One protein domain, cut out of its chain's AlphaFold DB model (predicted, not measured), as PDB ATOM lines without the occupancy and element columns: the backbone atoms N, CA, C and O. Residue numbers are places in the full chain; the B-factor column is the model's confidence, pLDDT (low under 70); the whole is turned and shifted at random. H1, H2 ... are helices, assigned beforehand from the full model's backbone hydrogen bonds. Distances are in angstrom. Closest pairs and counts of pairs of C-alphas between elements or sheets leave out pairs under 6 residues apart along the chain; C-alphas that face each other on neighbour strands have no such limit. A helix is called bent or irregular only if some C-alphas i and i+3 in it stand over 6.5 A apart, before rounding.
ATOM      1  N   VAL A   4     230.705 168.055 347.692       91.88
ATOM      2  CA  VAL A   4     230.093 166.719 347.623       91.88
ATOM      3  C   VAL A   4     229.786 166.310 346.179       91.88
ATOM      4  O   VAL A   4     230.029 165.170 345.781       91.88
ATOM      5  N   GLN A   5     229.240 167.218 345.368       91.19
ATOM      6  CA  GLN A   5     228.963 166.952 343.956       91.19
ATOM      7  C   GLN A   5     230.255 166.791 343.145       91.19
ATOM      8  O   GLN A   5     230.304 165.951 342.247       91.19
ATOM      9  N   ILE A   6     231.297 167.563 343.467       88.56
ATOM     10  CA  ILE A   6     232.618 167.448 342.835       88.56
ATOM     11  C   ILE A   6     233.250 166.090 343.166       88.56
ATOM     12  O   ILE A   6     233.700 165.402 342.250       88.56
ATOM     13  N   GLY A   7     233.195 165.656 344.430       92.31
ATOM     14  CA  GLY A   7     233.688 164.344 344.864       92.31
ATOM     15  C   GLY A   7     233.058 163.196 344.072       92.31
ATOM     16  O   GLY A   7     233.768 162.389 343.484       92.31
ATOM     17  N   LYS A   8     231.728 163.208 343.905       89.88
ATOM     18  CA  LYS A   8     231.011 162.193 343.106       89.88
ATOM     19  C   LYS A   8     231.472 162.124 341.645       89.88
ATOM     20  O   LYS A   8     231.473 161.044 341.051       89.88
ATOM     21  N   ILE A   9     231.827 163.262 341.042       86.56
ATOM     22  CA  ILE A   9     232.350 163.310 339.668       86.56
ATOM     23  C   ILE A   9     233.758 162.713 339.612       86.56
ATOM     24  O   ILE A   9     234.054 161.940 338.699       86.56
ATOM     25  N   ILE A  10     234.613 163.053 340.575       88.25
ATOM     26  CA  ILE A  10     235.976 162.520 340.666       88.25
ATOM     27  C   ILE A  10     235.927 161.000 340.852       88.25
ATOM     28  O   ILE A  10     236.504 160.280 340.036       88.25
ATOM     29  N   ASP A  11     235.133 160.513 341.807       91.25
ATOM     30  CA  ASP A  11     234.939 159.083 342.070       91.25
ATOM     31  C   ASP A  11     234.474 158.336 340.817       91.25
ATOM     32  O   ASP A  11     234.942 157.238 340.508       91.25
ATOM     33  N   PHE A  12     233.567 158.939 340.044       87.44
ATOM     34  CA  PHE A  12     233.117 158.367 338.780       87.44
ATOM     35  C   PHE A  12     234.271 158.193 337.783       87.44
ATOM     36  O   PHE A  12     234.420 157.113 337.203       87.44
ATOM     37  N   PHE A  13     235.102 159.219 337.584       84.69
ATOM     38  CA  PHE A  13     236.245 159.122 336.676       84.69
ATOM     39  C   PHE A  13     237.338 158.185 337.198       84.69
ATOM     40  O   PHE A  13     237.937 157.471 336.389       84.69
ATOM     41  N   ASP A  14     237.549 158.102 338.509       87.44
ATOM     42  CA  ASP A  14     238.482 157.157 339.123       87.44
ATOM     43  C   ASP A  14     238.016 155.707 338.974       87.44
ATOM     44  O   ASP A  14     238.814 154.821 338.649       87.44
ATOM     45  N   LEU A  15     236.711 155.451 339.088       86.25
ATOM     46  CA  LEU A  15     236.126 154.143 338.789       86.25
ATOM     47  C   LEU A  15     236.333 153.755 337.320       86.25
ATOM     48  O   LEU A  15     236.724 152.619 337.036       86.25
ATOM     49  N   ILE A  16     236.129 154.687 336.380       83.00
ATOM     50  CA  ILE A  16     236.432 154.452 334.959       83.00
ATOM     51  C   ILE A  16     237.932 154.178 334.785       83.00
ATOM     52  O   ILE A  16     238.309 153.223 334.103       83.00
ATOM     53  N   ALA A  17     238.795 154.976 335.420       82.31
ATOM     54  CA  ALA A  17     240.245 154.813 335.368       82.31
ATOM     55  C   ALA A  17     240.679 153.426 335.840       82.31
ATOM     56  O   ALA A  17     241.488 152.784 335.177       82.31
ATOM     57  N   LYS A  18     240.118 152.960 336.959       84.88
ATOM     58  CA  LYS A  18     240.394 151.649 337.548       84.88
ATOM     59  C   LYS A  18     239.895 150.519 336.651       84.88
ATOM     60  O   LYS A  18     240.639 149.574 336.410       84.88
ATOM     61  N   LYS A  19     238.672 150.632 336.123       80.25
ATOM     62  CA  LYS A  19     238.048 149.602 335.279       80.25
ATOM     63  C   LYS A  19     238.761 149.419 333.940       80.25
ATOM     64  O   LYS A  19     238.936 148.293 333.495       80.25
ATOM     65  N   TYR A  20     239.179 150.515 333.310       73.00
ATOM     66  CA  TYR A  20     239.872 150.486 332.018       73.00
ATOM     67  C   TYR A  20     241.393 150.647 332.161       73.00
ATOM     68  O   TYR A  20     242.079 150.987 331.191       73.00
ATOM     69  N   LYS A  21     241.930 150.403 333.367       72.69
ATOM     70  CA  LYS A  21     243.370 150.371 333.619       72.69
ATOM     71  C   LYS A  21     243.996 149.266 332.769       72.69
ATOM     72  O   LYS A  21     243.475 148.160 332.667       72.69
ATOM     73  N   ILE A  22     245.116 149.592 332.136       59.69
ATOM     74  CA  ILE A  22     245.849 148.679 331.257       59.69
ATOM     75  C   ILE A  22     246.332 147.458 332.050       59.69
ATOM     76  O   ILE A  22     246.900 147.608 333.132       59.69
ATOM     77  N   ILE A  23     246.139 146.264 331.482       57.50
ATOM     78  CA  ILE A  23     246.692 145.001 331.989       57.50
ATOM     79  C   ILE A  23     248.225 145.071 331.890       57.50
ATOM     80  O   ILE A  23     248.771 145.408 330.835       57.50
ATOM     81  N   SER A  24     248.915 144.813 333.003       49.41
ATOM     82  CA  SER A  24     250.369 144.927 333.129       49.41
ATOM     83  C   SER A  24     251.126 143.948 332.220       49.41
ATOM     84  O   SER A  24     250.643 142.880 331.849       49.41
ATOM     85  N   LYS A  25     252.340 144.367 331.842       52.06
ATOM     86  CA  LYS A  25     253.286 143.714 330.929       52.06
ATOM     87  C   LYS A  25     253.616 142.283 331.388       52.06
ATOM     88  O   LYS A  25     254.510 142.097 332.203       52.06
ATOM     89  N   ASN A  26     252.936 141.278 330.838       56.25
ATOM     90  CA  ASN A  26     253.384 139.884 330.887       56.25
ATOM     91  C   ASN A  26     254.222 139.607 329.626       56.25
ATOM     92  O   ASN A  26     253.714 139.762 328.514       56.25
ATOM     93  N   ARG A  27     255.506 139.244 329.787       57.62
ATOM     94  CA  ARG A  27     256.442 139.014 328.665       57.62
ATOM     95  C   ARG A  27     255.949 137.935 327.690       57.62
ATOM     96  O   ARG A  27     256.262 138.039 326.513       57.62
ATOM     97  N   ASN A  28     255.124 136.992 328.147       61.56
ATOM     98  CA  ASN A  28     254.672 135.849 327.346       61.56
ATOM     99  C   ASN A  28     253.424 136.134 326.480       61.56
ATOM    100  O   ASN A  28     252.954 135.230 325.807       61.56
ATOM    101  N   ASN A  29     252.853 137.349 326.513       69.44
ATOM    102  CA  ASN A  29     251.615 137.712 325.792       69.44
ATOM    103  C   ASN A  29     251.691 139.131 325.191       69.44
ATOM    104  O   ASN A  29     250.742 139.923 325.277       69.44
ATOM    105  N   LEU A  30     252.862 139.524 324.686       76.50
ATOM    106  CA  LEU A  30     253.122 140.911 324.306       76.50
ATOM    107  C   LEU A  30     252.253 141.367 323.122       76.50
ATOM    108  O   LEU A  30     251.736 142.490 323.168       76.50
ATOM    109  N   ALA A  31     252.046 140.535 322.094       77.19
ATOM    110  CA  ALA A  31     251.178 140.888 320.971       77.19
ATOM    111  C   ALA A  31     249.714 140.974 321.405       77.19
ATOM    112  O   ALA A  31     249.026 141.948 321.075       77.19
ATOM    113  N   LYS A  32     249.249 140.027 322.228       79.88
ATOM    114  CA  LYS A  32     247.905 140.065 322.821       79.88
ATOM    115  C   LYS A  32     247.668 141.356 323.605       79.88
ATOM    116  O   LYS A  32     246.667 142.040 323.382       79.88
ATOM    117  N   ILE A  33     248.618 141.750 324.456       79.69
ATOM    118  CA  ILE A  33     248.559 143.003 325.223       79.69
ATOM    119  C   ILE A  33     248.555 144.222 324.292       79.69
ATOM    120  O   ILE A  33     247.809 145.171 324.539       79.69
ATOM    121  N   LYS A  34     249.351 144.235 323.216       81.25
ATOM    122  CA  LYS A  34     249.348 145.335 322.234       81.25
ATOM    123  C   LYS A  34     247.989 145.484 321.553       81.25
ATOM    124  O   LYS A  34     247.486 146.602 321.454       81.25
ATOM    125  N   ILE A  35     247.374 144.381 321.133       83.00
ATOM    126  CA  ILE A  35     246.080 144.416 320.440       83.00
ATOM    127  C   ILE A  35     244.943 144.775 321.395       83.00
ATOM    128  O   ILE A  35     244.095 145.591 321.038       83.00
ATOM    129  N   GLN A  36     244.963 144.286 322.635       83.00
ATOM    130  CA  GLN A  36     244.015 144.722 323.667       83.00
ATOM    131  C   GLN A  36     244.206 146.195 324.057       83.00
ATOM    132  O   GLN A  36     243.254 146.885 324.422       83.00
ATOM    133  N   ASN A  37     245.430 146.715 323.938       85.50
ATOM    134  CA  ASN A  37     245.715 148.130 324.150       85.50
ATOM    135  C   ASN A  37     245.319 149.028 322.973       85.50
ATOM    136  O   ASN A  37     245.315 150.255 323.124       85.50
ATOM    137  N   HIS A  38     244.964 148.450 321.827       90.25
ATOM    138  CA  HIS A  38     244.481 149.202 320.683       90.25
ATOM    139  C   HIS A  38     243.177 149.938 321.027       90.25
ATOM    140  O   HIS A  38     242.286 149.387 321.680       90.25
ATOM    141  N   LEU A  39     243.040 151.181 320.555       93.62
ATOM    142  CA  LEU A  39     241.883 152.025 320.867       93.62
ATOM    143  C   LEU A  39     240.555 151.359 320.490       93.62
ATOM    144  O   LEU A  39     239.600 151.433 321.259       93.62
ATOM    145  N   ALA A  40     240.504 150.681 319.338       95.75
ATOM    146  CA  ALA A  40     239.303 149.976 318.895       95.75
ATOM    147  C   ALA A  40     238.862 148.917 319.914       95.75
ATOM    148  O   ALA A  40     237.711 148.924 320.337       95.75
ATOM    149  N   TYR A  41     239.783 148.074 320.389       93.94
ATOM    150  CA  TYR A  41     239.458 147.060 321.390       93.94
ATOM    151  C   TYR A  41     238.898 147.690 322.672       93.94
ATOM    152  O   TYR A  41     237.835 147.286 323.143       93.94
ATOM    153  N   LYS A  42     239.564 148.732 323.198       93.62
ATOM    154  CA  LYS A  42     239.138 149.428 324.425       93.62
ATOM    155  C   LYS A  42     237.736 150.032 324.294       93.62
ATOM    156  O   LYS A  42     236.908 149.853 325.184       93.62
ATOM    157  N   LEU A  43     237.459 150.724 323.187       96.62
ATOM    158  CA  LEU A  43     236.145 151.330 322.928       96.62
ATOM    159  C   LEU A  43     235.065 150.260 322.739       96.62
ATOM    160  O   LEU A  43     233.984 150.368 323.310       96.62
ATOM    161  N   GLY A  44     235.379 149.213 321.980       96.25
ATOM    162  CA  GLY A  44     234.541 148.038 321.784       96.25
ATOM    163  C   GLY A  44     234.090 147.390 323.081       96.25
ATOM    164  O   GLY A  44     232.895 147.238 323.331       96.25
ATOM    165  N   GLN A  45     235.063 147.049 323.925       94.75
ATOM    166  CA  GLN A  45     234.813 146.448 325.229       94.75
ATOM    167  C   GLN A  45     233.975 147.373 326.114       94.75
ATOM    168  O   GLN A  45     233.010 146.934 326.735       94.75
ATOM    169  N   ALA A  46     234.289 148.671 326.124       95.44
ATOM    170  CA  ALA A  46     233.523 149.642 326.886       95.44
ATOM    171  C   ALA A  46     232.063 149.738 326.428       95.44
ATOM    172  O   ALA A  46     231.177 149.805 327.275       95.44
ATOM    173  N   MET A  47     231.792 149.703 325.122       96.75
ATOM    174  CA  MET A  47     230.418 149.695 324.617       96.75
ATOM    175  C   MET A  47     229.656 148.451 325.084       96.75
ATOM    176  O   MET A  47     228.555 148.594 325.605       96.75
ATOM    177  N   ILE A  48     230.254 147.259 324.979       95.38
ATOM    178  CA  ILE A  48     229.630 145.994 325.410       95.38
ATOM    179  C   ILE A  48     229.334 146.001 326.915       95.38
ATOM    180  O   ILE A  48     228.261 145.590 327.354       95.38
ATOM    181  N   ASP A  49     230.282 146.475 327.721       93.44
ATOM    182  CA  ASP A  49     230.127 146.506 329.172       93.44
ATOM    183  C   ASP A  49     229.022 147.471 329.612       93.44
ATOM    184  O   ASP A  49     228.281 147.179 330.549       93.44
ATOM    185  N   ASN A  50     228.929 148.631 328.956       93.88
ATOM    186  CA  ASN A  50     227.962 149.672 329.299       93.88
ATOM    187  C   ASN A  50     226.589 149.441 328.649       93.88
ATOM    188  O   ASN A  50     225.605 150.000 329.117       93.88
ATOM    189  N   SER A  51     226.470 148.583 327.631       94.06
ATOM    190  CA  SER A  51     225.187 148.284 326.977       94.06
ATOM    191  C   SER A  51     224.267 147.346 327.771       94.06
ATOM    192  O   SER A  51     223.208 146.972 327.276       94.06
ATOM    193  N   LYS A  52     224.667 146.931 328.981       93.31
ATOM    194  CA  LYS A  52     223.935 145.962 329.822       93.31
ATOM    195  C   LYS A  52     222.848 146.589 330.702       93.31
ATOM    196  O   LYS A  52     222.101 145.863 331.345       93.31
ATOM    197  N   SER A  53     222.770 147.917 330.777       94.75
ATOM    198  CA  SER A  53     221.752 148.617 331.569       94.75
ATOM    199  C   SER A  53     221.477 150.017 331.027       94.75
ATOM    200  O   SER A  53     222.331 150.619 330.376       94.75
ATOM    201  N   ILE A  54     220.299 150.567 331.339       94.31
ATOM    202  CA  ILE A  54     219.897 151.931 330.944       94.31
ATOM    203  C   ILE A  54     220.898 152.966 331.476       94.31
ATOM    204  O   ILE A  54     221.398 153.803 330.727       94.31
ATOM    205  N   LEU A  55     221.265 152.861 332.759       92.50
ATOM    206  CA  LEU A  55     222.285 153.726 333.362       92.50
ATOM    207  C   LEU A  55     223.654 153.568 332.687       92.50
ATOM    208  O   LEU A  55     224.411 154.534 332.607       92.50
ATOM    209  N   GLY A  56     223.981 152.371 332.198       94.25
ATOM    210  CA  GLY A  56     225.186 152.129 331.412       94.25
ATOM    211  C   GLY A  56     225.173 152.897 330.089       94.25
ATOM    212  O   GLY A  56     226.144 153.592 329.793       94.25
ATOM    213  N   TYR A  57     224.061 152.882 329.345       93.75
ATOM    214  CA  TYR A  57     223.904 153.689 328.127       93.75
ATOM    215  C   TYR A  57     224.056 155.189 328.391       93.75
ATOM    216  O   TYR A  57     224.751 155.863 327.634       93.75
ATOM    217  N   ILE A  58     223.486 155.702 329.487       93.38
ATOM    218  CA  ILE A  58     223.616 157.119 329.871       93.38
ATOM    219  C   ILE A  58     225.081 157.481 330.174       93.38
ATOM    220  O   ILE A  58     225.560 158.542 329.778       93.38
ATOM    221  N   LYS A  59     225.822 156.594 330.848       92.75
ATOM    222  CA  LYS A  59     227.242 156.803 331.192       92.75
ATOM    223  C   LYS A  59     228.187 156.612 330.003       92.75
ATOM    224  O   LYS A  59     229.294 157.156 330.006       92.75
ATOM    225  N   MET A  60     227.778 155.842 328.997       94.88
ATOM    226  CA  MET A  60     228.636 155.386 327.903       94.88
ATOM    227  C   MET A  60     229.359 156.524 327.159       94.88
ATOM    228  O   MET A  60     230.570 156.394 326.975       94.88
ATOM    229  N   PRO A  61     228.722 157.653 326.779       94.75
ATOM    230  CA  PRO A  61     229.423 158.741 326.093       94.75
ATOM    231  C   PRO A  61     230.631 159.270 326.880       94.75
ATOM    232  O   PRO A  61     231.702 159.469 326.306       94.75
ATOM    233  N   PHE A  62     230.498 159.414 328.204       93.62
ATOM    234  CA  PHE A  62     231.570 159.879 329.089       93.62
ATOM    235  C   PHE A  62     232.703 158.855 329.204       93.62
ATOM    236  O   PHE A  62     233.878 159.217 329.153       93.62
ATOM    237  N   VAL A  63     232.355 157.568 329.294       94.19
ATOM    238  CA  VAL A  63     233.332 156.470 329.313       94.19
ATOM    239  C   VAL A  63     234.147 156.449 328.016       94.19
ATOM    240  O   VAL A  63     235.376 156.398 328.059       94.19
ATOM    241  N   LEU A  64     233.483 156.528 326.858       95.50
ATOM    242  CA  LEU A  64     234.151 156.507 325.553       95.50
ATOM    243  C   LEU A  64     235.038 157.740 325.349       95.50
ATOM    244  O   LEU A  64     236.166 157.614 324.863       95.50
ATOM    245  N   PHE A  65     234.563 158.916 325.768       94.62
ATOM    246  CA  PHE A  65     235.356 160.143 325.760       94.62
ATOM    247  C   PHE A  65     236.625 159.997 326.610       94.62
ATOM    248  O   PHE A  65     237.728 160.255 326.124       94.62
ATOM    249  N   TYR A  66     236.489 159.512 327.846       93.06
ATOM    250  CA  TYR A  66     237.612 159.321 328.761       93.06
ATOM    251  C   TYR A  66     238.658 158.340 328.215       93.06
ATOM    252  O   TYR A  66     239.856 158.636 328.230       93.06
ATOM    253  N   ILE A  67     238.218 157.193 327.680       92.62
ATOM    254  CA  ILE A  67     239.107 156.189 327.075       92.62
ATOM    255  C   ILE A  67     239.909 156.806 325.928       92.62
ATOM    256  O   ILE A  67     241.130 156.639 325.869       92.62
ATOM    257  N   ARG A  68     239.246 157.553 325.035       93.56
ATOM    258  CA  ARG A  68     239.907 158.237 323.919       93.56
ATOM    259  C   ARG A  68     240.924 159.264 324.414       93.56
ATOM    260  O   ARG A  68     242.055 159.268 323.929       93.56
ATOM    261  N   TYR A  69     240.540 160.100 325.379       92.75
ATOM    262  CA  TYR A  69     241.414 161.119 325.958       92.75
ATOM    263  C   TYR A  69     242.681 160.501 326.570       92.75
ATOM    264  O   TYR A  69     243.798 160.908 326.238       92.75
ATOM    265  N   LYS A  70     242.531 159.474 327.416       89.44
ATOM    266  CA  LYS A  70     243.671 158.780 328.034       89.44
ATOM    267  C   LYS A  70     244.564 158.109 326.998       89.44
ATOM    268  O   LYS A  70     245.776 158.291 327.059       89.44
ATOM    269  N   HIS A  71     243.983 157.413 326.022       91.00
ATOM    270  CA  HIS A  71     244.748 156.765 324.957       91.00
ATOM    271  C   HIS A  71     245.576 157.778 324.153       91.00
ATOM    272  O   HIS A  71     246.757 157.556 323.903       91.00
ATOM    273  N   GLN A  72     244.996 158.928 323.799       90.44
ATOM    274  CA  GLN A  72     245.723 159.983 323.094       90.44
ATOM    275  C   GLN A  72     246.867 160.553 323.943       90.44
ATOM    276  O   GLN A  72     247.973 160.731 323.436       90.44
ATOM    277  N   LYS A  73     246.638 160.788 325.241       90.00
ATOM    278  CA  LYS A  73     247.677 161.255 326.172       90.00
ATOM    279  C   LYS A  73     248.824 160.246 326.310       90.00
ATOM    280  O   LYS A  73     249.984 160.646 326.364       90.00
ATOM    281  N   GLU A  74     248.521 158.951 326.336       86.06
ATOM    282  CA  GLU A  74     249.525 157.879 326.346       86.06
ATOM    283  C   GLU A  74     250.352 157.849 325.059       86.06
ATOM    284  O   GLU A  74     251.573 157.742 325.131       86.06
ATOM    285  N   LEU A  75     249.713 157.985 323.892       86.56
ATOM    286  CA  LEU A  75     250.427 158.054 322.615       86.56
ATOM    287  C   LEU A  75     251.387 159.246 322.567       86.56
ATOM    288  O   LEU A  75     252.515 159.087 322.112       86.56
ATOM    289  N   GLN A  76     250.979 160.413 323.080       87.62
ATOM    290  CA  GLN A  76     251.874 161.573 323.157       87.62
ATOM    291  C   GLN A  76     253.070 161.311 324.076       87.62
ATOM    292  O   GLN A  76     254.201 161.567 323.681       87.62
ATOM    293  N   ARG A  77     252.848 160.709 325.252       85.81
ATOM    294  CA  ARG A  77     253.935 160.341 326.178       85.81
ATOM    295  C   ARG A  77     254.947 159.374 325.560       85.81
ATOM    296  O   ARG A  77     256.134 159.501 325.825       85.81
ATOM    297  N   ARG A  78     254.487 158.420 324.742       82.81
ATOM    298  CA  ARG A  78     255.366 157.480 324.022       82.81
ATOM    299  C   ARG A  78     256.164 158.155 322.911       82.81
ATOM    300  O   ARG A  78     257.301 157.778 322.683       82.81
ATOM    301  N   LYS A  79     255.588 159.154 322.235       82.06
ATOM    302  CA  LYS A  79     256.319 159.951 321.236       82.06
ATOM    303  C   LYS A  79     257.437 160.777 321.868       82.06
ATOM    304  O   LYS A  79     258.478 160.942 321.251       82.06
ATOM    305  N   THR A  80     257.219 161.288 323.079       85.62
ATOM    306  CA  THR A  80     258.197 162.123 323.794       85.62
ATOM    307  C   THR A  80     259.197 161.329 324.636       85.62
ATOM    308  O   THR A  80     260.155 161.914 325.121       85.62
ATOM    309  N   ASN A  81     258.979 160.026 324.850       81.31
ATOM    310  CA  ASN A  81     259.889 159.154 325.595       81.31
ATOM    311  C   ASN A  81     260.137 157.840 324.814       81.31
ATOM    312  O   ASN A  81     259.301 156.930 324.886       81.31
ATOM    313  N   PRO A  82     261.275 157.731 324.098       71.88
ATOM    314  CA  PRO A  82     261.646 156.561 323.299       71.88
ATOM    315  C   PRO A  82     261.678 155.240 324.083       71.88
ATOM    316  O   PRO A  82     261.355 154.195 323.525       71.88
ATOM    317  N   GLU A  83     261.973 155.271 325.386       73.44
ATOM    318  CA  GLU A  83     262.018 154.073 326.243       73.44
ATOM    319  C   GLU A  83     260.635 153.422 326.438       73.44
ATOM    320  O   GLU A  83     260.523 152.260 326.834       73.44
ATOM    321  N   LEU A  84     259.554 154.161 326.157       70.00
ATOM    322  CA  LEU A  84     258.170 153.688 326.261       70.00
ATOM    323  C   LEU A  84     257.619 153.135 324.938       70.00
ATOM    324  O   LEU A  84     256.456 152.706 324.887       70.00
ATOM    325  N   VAL A  85     258.411 153.160 323.863       69.00
ATOM    326  CA  VAL A  85     258.025 152.600 322.566       69.00
ATOM    327  C   VAL A  85     258.041 151.078 322.672       69.00
ATOM    328  O   VAL A  85     259.032 150.454 323.038       69.00
ATOM    329  N   LEU A  86     256.893 150.461 322.394       68.88
ATOM    330  CA  LEU A  86     256.809 149.006 322.322       68.88
ATOM    331  C   LEU A  86     257.419 148.541 320.992       68.88
ATOM    332  O   LEU A  86     257.232 149.243 319.996       68.88
ATOM    333  N   PRO A  87     258.062 147.358 320.944       67.56
ATOM    334  CA  PRO A  87     258.598 146.826 319.694       67.56
ATOM    335  C   PRO A  87     257.485 146.635 318.645       67.56
ATOM    336  O   PRO A  87     256.299 146.622 319.010       67.56
ATOM    337  N   PRO A  88     257.819 146.464 317.360       68.19
ATOM    338  CA  PRO A  88     256.878 146.037 316.325       68.19
ATOM    339  C   PRO A  88     256.060 144.801 316.731       68.19
ATOM    340  O   PRO A  88     256.422 144.041 317.632       68.19
ATOM    341  N   LEU A  89     254.866 144.648 316.155       66.62
ATOM    342  CA  LEU A  89     253.989 143.501 316.435       66.62
ATOM    343  C   LEU A  89     254.546 142.201 315.841       66.62
ATOM    344  O   LEU A  89     254.358 141.158 316.456       66.62
ATOM    345  N   GLU A  90     255.228 142.291 314.698       62.16
ATOM    346  CA  GLU A  90     255.820 141.164 313.963       62.16
ATOM    347  C   GLU A  90     256.926 140.448 314.753       62.16
ATOM    348  O   GLU A  90     257.078 139.239 314.632       62.16
ATOM    349  N   ASP A  91     257.612 141.157 315.652       65.12
ATOM    350  CA  ASP A  91     258.681 140.591 316.487       65.12
ATOM    351  C   ASP A  91     258.156 139.795 317.698       65.12
ATOM    352  O   ASP A  91     258.923 139.371 318.564       65.12
ATOM    353  N   CYS A  92     256.834 139.653 317.840       66.12
ATOM    354  CA  CYS A  92     256.220 138.954 318.966       66.12
ATOM    355  C   CYS A  92     255.875 137.514 318.576       66.12
ATOM    356  O   CYS A  92     255.123 137.286 317.632       66.12
ATOM    357  N   SER A  93     256.347 136.541 319.355       66.00
ATOM    358  CA  SER A  93     256.086 135.114 319.116       66.00
ATOM    359  C   SER A  93     254.596 134.735 319.136       66.00
ATOM    360  O   SER A  93     254.218 133.732 318.542       66.00
ATOM    361  N   ASP A  94     253.741 135.544 319.775       69.94
ATOM    362  CA  ASP A  94     252.285 135.368 319.874       69.94
ATOM    363  C   ASP A  94     251.483 136.145 318.805       69.94
ATOM    364  O   ASP A  94     250.269 136.316 318.941       69.94
ATOM    365  N   TYR A  95     252.132 136.640 317.743       73.75
ATOM    366  CA  TYR A  95     251.517 137.510 316.729       73.75
ATOM    367  C   TYR A  95     250.260 136.915 316.075       73.75
ATOM    368  O   TYR A  95     249.212 137.567 316.053       73.75
ATOM    369  N   GLU A  96     250.336 135.672 315.595       76.56
ATOM    370  CA  GLU A  96     249.221 134.974 314.936       76.56
ATOM    371  C   GLU A  96     248.005 134.814 315.859       76.56
ATOM    372  O   GLU A  96     246.855 135.041 315.473       76.56
ATOM    373  N   GLU A  97     248.241 134.480 317.126       75.81
ATOM    374  CA  GLU A  97     247.168 134.350 318.109       75.81
ATOM    375  C   GLU A  97     246.563 135.712 318.462       75.81
ATOM    376  O   GLU A  97     245.346 135.859 318.601       75.81
ATOM    377  N   ALA A  98     247.395 136.748 318.519       77.38
ATOM    378  CA  ALA A  98     246.942 138.104 318.748       77.38
ATOM    379  C   ALA A  98     246.106 138.633 317.564       77.38
ATOM    380  O   ALA A  98     245.101 139.317 317.788       77.38
ATOM    381  N   LEU A  99     246.435 138.291 316.313       81.94
ATOM    382  CA  LEU A  99     245.635 138.669 315.142       81.94
ATOM    383  C   LEU A  99     244.190 138.165 315.235       81.94
ATOM    384  O   LEU A  99     243.268 138.887 314.842       81.94
ATOM    385  N   LYS A 100     243.959 136.996 315.845       86.00
ATOM    386  CA  LYS A 100     242.602 136.473 316.089       86.00
ATOM    387  C   LYS A 100     241.757 137.420 316.949       86.00
ATOM    388  O   LYS A 100     240.551 137.508 316.740       86.00
ATOM    389  N   ILE A 101     242.365 138.214 317.835       84.19
ATOM    390  CA  ILE A 101     241.654 139.206 318.666       84.19
ATOM    391  C   ILE A 101     241.038 140.317 317.808       84.19
ATOM    392  O   ILE A 101     239.975 140.835 318.148       84.19
TER     393      ILE A 101
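AT A GLANCE: This is residues 4 to 101 of the 141 residues of a protein of Campylobacter jejuni (UniProt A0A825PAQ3). The long helix H4 and the shorter H3 form a helical hairpin, H3 folding back along the first part of H4. H2 and H5 pack together as a small separate pair beyond the start of H3, and H1 comes near H4 with its last part while residues 4 to 11 stick out. The 98 printed residues hold five named helices, H1 to H5 in chain order, and no named strand; the class is all helix. The whole is loose and elongated, with a radius of gyration of the C-alphas of 15.6 A and spans of 48 by 31 by 18 A.

IN THESE COORDINATES: H4, residues 54 to 80, is 40.3 A long and has a kink of 38 degrees near residue 61; it is irregular, with C-alphas 58 and 61 7.1 A apart. H3 is residues 39 to 50, 16.4 A. H1, residues 4 to 19, measures 22.6 A and begins at C-alpha 4 (230.093, 166.719, 347.623). H2, residues 27 to 36, is irregular, with C-alphas 28 and 31 8.8 A apart. H5, residues 95 to 101, ends at C-alpha 101 (241.654, 139.206, 318.666).

HOW THE PARTS SIT: H3 and H4 touch as a helical hairpin, at a shallow tilt of 21 degrees, opposite ways; their closest C-alphas, of Asn 50 and Gly 56, are 4.3 A apart. H1 and H4 are close but not clearly touching, the closest C-alphas being those of Ile 16 and Val 63, 6.7 A; the tilt of 67 degrees is steep, only just short of about perpendicular. H2 and H5 touch at a steep tilt of 40 degrees, with the C-alphas of Lys 32 and Ala 98 closest at 4.6 A. H2 and H4 are apart. Every O i to N i+4 pair is within hydrogen-bond range in H1 and H3; the counts are 21 of 23 in H4, 4 of 6 in H2 and 1 of 3 in H5, where 4 of 4 O i to N i+3 pairs are within range.

THE WHOLE: The C-alphas farthest apart, of Val 4 and Ser 93, are 49.9 A apart. The printed part has no cut. The link from H4 to H5, residues 81 to 94, is long. The pLDDT is under 70 at 18 residues, 22 to 29 and 85 to 94.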